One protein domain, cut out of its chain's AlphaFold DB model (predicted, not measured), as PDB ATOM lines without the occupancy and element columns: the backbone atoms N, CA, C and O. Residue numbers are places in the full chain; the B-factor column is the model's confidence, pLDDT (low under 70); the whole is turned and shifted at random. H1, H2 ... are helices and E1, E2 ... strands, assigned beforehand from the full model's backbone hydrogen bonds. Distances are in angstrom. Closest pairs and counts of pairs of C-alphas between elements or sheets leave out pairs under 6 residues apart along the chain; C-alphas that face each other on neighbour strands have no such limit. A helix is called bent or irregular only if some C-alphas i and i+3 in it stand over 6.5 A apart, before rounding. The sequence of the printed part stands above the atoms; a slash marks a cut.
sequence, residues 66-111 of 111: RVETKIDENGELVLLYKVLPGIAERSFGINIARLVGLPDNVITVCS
ATOM      1  N   ARG A  66     139.050  11.250  37.110       93.06
ATOM      2  CA  ARG A  66     140.288  10.487  36.957       93.06
ATOM      3  C   ARG A  66     141.486  11.411  36.845       93.06
ATOM      4  O   ARG A  66     141.356  12.558  36.423       93.06
ATOM      5  N   VAL A  67     142.662  10.876  37.149       93.38
ATOM      6  CA  VAL A  67     143.933  11.532  36.832       93.38
ATOM      7  C   VAL A  67     144.365  11.129  35.424       93.38
ATOM      8  O   VAL A  67     144.332   9.952  35.066       93.38
ATOM      9  N   GLU A  68     144.735  12.110  34.610       92.50
ATOM     10  CA  GLU A  68     145.134  11.910  33.221       92.50
ATOM     11  C   GLU A  68     146.543  11.310  33.112       92.50
ATOM     12  O   GLU A  68     147.497  11.752  33.764       92.50
ATOM     13  N   THR A  69     146.672  10.323  32.228       91.75
ATOM     14  CA  THR A  69     147.938   9.699  31.846       91.75
ATOM     15  C   THR A  69     148.059   9.665  30.327       91.75
ATOM     16  O   THR A  69     147.062   9.572  29.608       91.75
ATOM     17  N   LYS A  70     149.289   9.741  29.819       90.31
ATOM     18  CA  LYS A  70     149.592   9.679  28.386       90.31
ATOM     19  C   LYS A  70     150.699   8.660  28.137       90.31
ATOM     20  O   LYS A  70     151.546   8.461  28.996       90.31
ATOM     21  N   ILE A  71     150.681   8.021  26.971       87.62
ATOM     22  CA  ILE A  71     151.849   7.299  26.458       87.62
ATOM     23  C   ILE A  71     152.549   8.220  25.459       87.62
ATOM     24  O   ILE A  71     151.883   8.796  24.591       87.62
ATOM     25  N   ASP A  72     153.848   8.437  25.641       88.12
ATOM     26  CA  ASP A  72     154.648   9.264  24.741       88.12
ATOM     27  C   ASP A  72     154.990   8.529  23.430       88.12
ATOM     28  O   ASP A  72     154.561   7.400  23.187       88.12
ATOM     29  N   GLU A  73     155.748   9.184  22.552       87.75
ATOM     30  CA  GLU A  73     156.150   8.609  21.261       87.75
ATOM     31  C   GLU A  73     157.096   7.405  21.407       87.75
ATOM     32  O   GLU A  73     157.172   6.571  20.506       87.75
ATOM     33  N   ASN A  74     157.767   7.276  22.554       83.06
ATOM     34  CA  ASN A  74     158.689   6.188  22.868       83.06
ATOM     35  C   ASN A  74     157.992   4.998  23.551       83.06
ATOM     36  O   ASN A  74     158.626   3.974  23.806       83.06
ATOM     37  N   GLY A  75     156.691   5.100  23.837       82.25
ATOM     38  CA  GLY A  75     155.934   4.059  24.532       82.25
ATOM     39  C   GLY A  75     156.007   4.139  26.062       82.25
ATOM     40  O   GLY A  75     155.556   3.211  26.742       82.25
ATOM     41  N   GLU A  76     156.535   5.229  26.619       84.25
ATOM     42  CA  GLU A  76     156.658   5.452  28.057       84.25
ATOM     43  C   GLU A  76     155.401   6.100  28.647       84.25
ATOM     44  O   GLU A  76     154.729   6.924  28.022       84.25
ATOM     45  N   LEU A  77     155.065   5.716  29.882       89.62
ATOM     46  CA  LEU A  77     153.930   6.282  30.604       89.62
ATOM     47  C   LEU A  77     154.310   7.626  31.230       89.62
ATOM     48  O   LEU A  77     155.176   7.693  32.096       89.62
ATOM     49  N   VAL A  78     153.563   8.667  30.879       90.25
ATOM     50  CA  VAL A  78     153.676  10.011  31.441       90.25
ATOM     51  C   VAL A  78     152.461  10.306  32.318       90.25
ATOM     52  O   VAL A  78     151.312  10.255  31.864       90.25
ATOM     53  N   LEU A  79     152.711  10.647  33.583       90.94
ATOM     54  CA  LEU A  79     151.691  11.116  34.522       90.94
ATOM     55  C   LEU A  79     151.507  12.629  34.344       90.94
ATOM     56  O   LEU A  79     152.448  13.391  34.551       90.94
ATOM     57  N   LEU A  80     150.309  13.076  33.954       92.56
ATOM     58  CA  LEU A  80     150.056  14.504  33.712       92.56
ATOM     59  C   LEU A  80     149.575  15.247  34.962       92.56
ATOM     60  O   LEU A  80     149.533  16.474  34.949       92.56
ATOM     61  N   TYR A  81     149.200  14.519  36.021       92.50
ATOM     62  CA  TYR A  81     148.666  15.060  37.281       92.50
ATOM     63  C   TYR A  81     147.466  16.009  37.097       92.50
ATOM     64  O   TYR A  81     147.171  16.837  37.956       92.50
ATOM     65  N   LYS A  82     146.750  15.886  35.972       94.19
ATOM     66  CA  LYS A  82     145.535  16.648  35.672       94.19
ATOM     67  C   LYS A  82     144.310  15.834  36.043       94.19
ATOM     68  O   LYS A  82     144.223  14.665  35.679       94.19
ATOM     69  N   VAL A  83     143.356  16.458  36.726       94.69
ATOM     70  CA  VAL A  83     142.074  15.831  37.073       94.69
ATOM     71  C   VAL A  83     141.062  16.122  35.969       94.69
ATOM     72  O   VAL A  83     140.786  17.284  35.674       94.69
ATOM     73  N   LEU A  84     140.508  15.072  35.366       93.88
ATOM     74  CA  LEU A  84     139.526  15.148  34.286       93.88
ATOM     75  C   LEU A  84     138.258  14.356  34.635       93.88
ATOM     76  O   LEU A  84     138.334  13.392  35.399       93.88
ATOM     77  N   PRO A  85     137.092  14.704  34.062       92.06
ATOM     78  CA  PRO A  85     135.898  13.873  34.160       92.06
ATOM     79  C   PRO A  85     136.097  12.482  33.539       92.06
ATOM     80  O   PRO A  85     136.843  12.315  32.570       92.06
ATOM     81  N   GLY A  86     135.365  11.499  34.062       89.38
ATOM     82  CA  GLY A  86     135.326  10.127  33.555       89.38
ATOM     83  C   GLY A  86     136.032   9.116  34.458       89.38
ATOM     84  O   GLY A  86     136.481   9.437  35.554       89.38
ATOM     85  N   ILE A  87     136.100   7.874  33.982       88.81
ATOM     86  CA  ILE A  87     136.742   6.741  34.664       88.81
ATOM     87  C   ILE A  87     138.095   6.424  34.025       88.81
ATOM     88  O   ILE A  87     138.321   6.718  32.850       88.81
ATOM     89  N   ALA A  88     139.005   5.819  34.785       86.56
ATOM     90  CA  ALA A  88     140.255   5.322  34.220       86.56
ATOM     91  C   ALA A  88     139.969   4.259  33.138       86.56
ATOM     92  O   ALA A  88     139.221   3.317  33.372       86.56
ATOM     93  N   GLU A  89     140.561   4.417  31.951       79.25
ATOM     94  CA  GLU A  89     140.299   3.543  30.792       79.25
ATOM     95  C   GLU A  89     141.014   2.189  30.883       79.25
ATOM     96  O   GLU A  89     140.555   1.199  30.319       79.25
ATOM     97  N   ARG A  90     142.166   2.146  31.559       83.56
ATOM     98  CA  ARG A  90     142.998   0.950  31.708       83.56
ATOM     99  C   ARG A  90     143.905   1.061  32.925       83.56
ATOM    100  O   ARG A  90     144.203   2.160  33.390       83.56
ATOM    101  N   SER A  91     144.380  -0.085  33.392       85.44
ATOM    102  CA  SER A  91     145.384  -0.180  34.450       85.44
ATOM    103  C   SER A  91     146.788   0.032  33.888       85.44
ATOM    104  O   SER A  91     147.123  -0.495  32.830       85.44
ATOM    105  N   PHE A  92     147.626   0.762  34.622       89.00
ATOM    106  CA  PHE A  92     148.996   1.097  34.207       89.00
ATOM    107  C   PHE A  92     150.076   0.499  35.120       89.00
ATOM    108  O   PHE A  92     151.234   0.901  35.048       89.00
ATOM    109  N   GLY A  93     149.723  -0.466  35.977       89.31
ATOM    110  CA  GLY A  93     150.654  -1.046  36.955       89.31
ATOM    111  C   GLY A  93     151.921  -1.624  36.318       89.31
ATOM    112  O   GLY A  93     153.022  -1.338  36.777       89.31
ATOM    113  N   ILE A  94     151.782  -2.350  35.203       89.81
ATOM    114  CA  ILE A  94     152.923  -2.907  34.455       89.81
ATOM    115  C   ILE A  94     153.774  -1.798  33.816       89.81
ATOM    116  O   ILE A  94     155.002  -1.870  33.830       89.81
ATOM    117  N   ASN A  95     153.143  -0.748  33.282       89.25
ATOM    118  CA  ASN A  95     153.867   0.395  32.725       89.25
ATOM    119  C   ASN A  95     154.687   1.116  33.802       89.25
ATOM    120  O   ASN A  95     155.845   1.445  33.557       89.25
ATOM    121  N   ILE A  96     154.113   1.316  34.994       89.31
ATOM    122  CA  ILE A  96     154.822   1.906  36.135       89.31
ATOM    123  C   ILE A  96     155.961   0.993  36.588       89.31
ATOM    124  O   ILE A  96     157.060   1.487  36.809       89.31
ATOM    125  N   ALA A  97     155.740  -0.324  36.667       91.12
ATOM    126  CA  ALA A  97     156.782  -1.288  37.018       91.12
ATOM    127  C   ALA A  97     158.003  -1.181  36.087       91.12
ATOM    128  O   ALA A  97     159.134  -1.111  36.566       91.12
ATOM    129  N   ARG A  98     157.778  -1.095  34.770       88.69
ATOM    130  CA  ARG A  98     158.858  -0.889  33.793       88.69
ATOM    131  C   ARG A  98     159.547   0.464  33.979       88.69
ATOM    132  O   ARG A  98     160.771   0.517  33.967       88.69
ATOM    133  N   LEU A  99     158.776   1.532  34.200       86.12
ATOM    134  CA  LEU A  99     159.297   2.891  34.392       86.12
ATOM    135  C   LEU A  99     160.228   3.001  35.610       86.12
ATOM    136  O   LEU A  99     161.231   3.704  35.554       86.12
ATOM    137  N   VAL A 100     159.925   2.297  36.706       90.38
ATOM    138  CA  VAL A 100     160.779   2.286  37.910       90.38
ATOM    139  C   VAL A 100     161.925   1.267  37.832       90.38
ATOM    140  O   VAL A 100     162.678   1.122  38.793       90.38
ATOM    141  N   GLY A 101     162.067   0.560  36.704       90.56
ATOM    142  CA  GLY A 101     163.160  -0.377  36.458       90.56
ATOM    143  C   GLY A 101     162.999  -1.743  37.128       90.56
ATOM    144  O   GLY A 101     164.006  -2.356  37.485       90.56
ATOM    145  N   LEU A 102     161.766  -2.240  37.325       93.75
ATOM    146  CA  LEU A 102     161.590  -3.639  37.734       93.75
ATOM    147  C   LEU A 102     162.211  -4.572  36.677       93.75
ATOM    148  O   LEU A 102     162.058  -4.318  35.483       93.75
ATOM    149  N   PRO A 103     162.868  -5.673  37.090       95.06
ATOM    150  CA  PRO A 103     163.456  -6.618  36.149       95.06
ATOM    151  C   PRO A 103     162.429  -7.185  35.159       95.06
ATOM    152  O   PRO A 103     161.348  -7.628  35.559       95.06
ATOM    153  N   ASP A 104     162.790  -7.250  33.875       92.38
ATOM    154  CA  ASP A 104     161.891  -7.729  32.813       92.38
ATOM    155  C   ASP A 104     161.402  -9.163  33.049       92.38
ATOM    156  O   ASP A 104     160.263  -9.497  32.723       92.38
ATOM    157  N   ASN A 105     162.223 -10.013  33.670       94.88
ATOM    158  CA  ASN A 105     161.827 -11.377  34.018       94.88
ATOM    159  C   ASN A 105     160.731 -11.426  35.096       94.88
ATOM    160  O   ASN A 105     159.980 -12.393  35.130       94.88
ATOM    161  N   VAL A 106     160.619 -10.408  35.955       94.44
ATOM    162  CA  VAL A 106     159.507 -10.274  36.910       94.44
ATOM    163  C   VAL A 106     158.263  -9.774  36.182       94.44
ATOM    164  O   VAL A 106     157.188 -10.346  36.340       94.44
ATOM    165  N   ILE A 107     158.412  -8.746  35.340       92.44
ATOM    166  CA  ILE A 107     157.296  -8.140  34.600       92.44
ATOM    167  C   ILE A 107     156.636  -9.151  33.654       92.44
ATOM    168  O   ILE A 107     155.412  -9.222  33.600       92.44
ATOM    169  N   THR A 108     157.438  -9.959  32.954       91.19
ATOM    170  CA  THR A 108     156.961 -10.941  31.963       91.19
ATOM    171  C   THR A 108     156.083 -12.034  32.582       91.19
ATOM    172  O   THR A 108     155.257 -12.620  31.898       91.19
ATOM    173  N   VAL A 109     156.221 -12.316  33.883       92.38
ATOM    174  CA  VAL A 109     155.358 -13.288  34.583       92.38
ATOM    175  C   VAL A 109     153.951 -12.726  34.819       92.38
ATOM    176  O   VAL A 109     152.997 -13.488  34.961       92.38
ATOM    177  N   CYS A 110     153.817 -11.400  34.884       79.38
ATOM    178  CA  CYS A 110     152.563 -10.708  35.178       79.38
ATOM    179  C   CYS A 110     151.809 -10.228  33.928       79.38
ATOM    180  O   CYS A 110     150.667  -9.784  34.065       79.38
ATOM    181  N   SER A 111     152.456 -10.242  32.759       70.50
ATOM    182  CA  SER A 111     151.899  -9.824  31.462       70.50
ATOM    183  C   SER A 111     151.228 -10.974  30.729       70.50
ATOM    184  O   SER A 111     150.118 -10.749  30.204       70.50
TER     185      SER A 111
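This is residues 66 to 111 of the 111 residues of the protein "DNA_MISMATCH_REPAIR_2 domain-containing protein" of Toxocara canis (UniProt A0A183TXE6). A two-stranded hairpin, E1 and E2, makes one end of an elongated, loosely built domain, and a small hairpin of two short helices, H1 and H2, makes the other. E2 is strongly bent along its length, and from its far end residues 86 to 92 lead back to H1, which is near the beginning of E2; H2 lies beyond H1. The printed part has 46 residues, with two named strands followed by two named helices in the order E1, E2, H1, H2; the sheet, E1 - E2, is antiparallel. The class is mixed, helices and strands. The whole is loose, with a radius of gyration of the C-alphas of 12.0 A, and it spans 36 by 20 by 15 A.

The sheet holds E1, residues 66 to 71, 15.9 A from first to last C-alpha, and E2, residues 77 to 85, 19.9 A long. E1 begins at C-alpha 66, at (140.288, 10.487, 36.957), and E2 ends at C-alpha 85, at (135.898, 13.873, 34.160). E2 bends by 76 degrees at residue 81. H1, residues 93 to 99, is 9.8 A long. H2, residues 104 to 110, is 10.1 A long and ends at C-alpha 110, at (152.563, -10.708, 35.178).

E1 and E2 form a hairpin of antiparallel neighbours, with 146 degrees between their directions. The C-alphas of Val 67 and Val 83 face each other at 4.7 A, and so do those of Ile 71 and Leu 77, also at 4.7 A. N 68 and O 82 are within hydrogen-bond range at 2.8 A, and N 78 and O 70 at 2.8 A. The closest C-alphas of E2 and H1 are those of Leu 77 and Asn 95, 6.3 A apart. E1 and H1 are apart. H1 and H2 touch and form a helical hairpin; their closest C-alphas, those of Ile 94 and Ile 107, are 6.8 A apart. They run opposite ways at a shallow tilt of 6 degrees. H2 is apart from both E1 and E2. In H1 every O i to N i+4 pair is within hydrogen-bond range; in H2 1 of 3 is, beside 3 of 4 O i to N i+3 pairs.

The two C-alphas farthest apart, those of Pro 85 and Asn 105, are 36.2 A from each other. The printed part has no cut and ends at residue 111, the chain's last residue. The links E1 to E2 and H1 to H2 are tight, and the link E2 to H1, with 7 residues, is short. The mean pLDDT of the printed part is 89.3, and no printed residue is under 70.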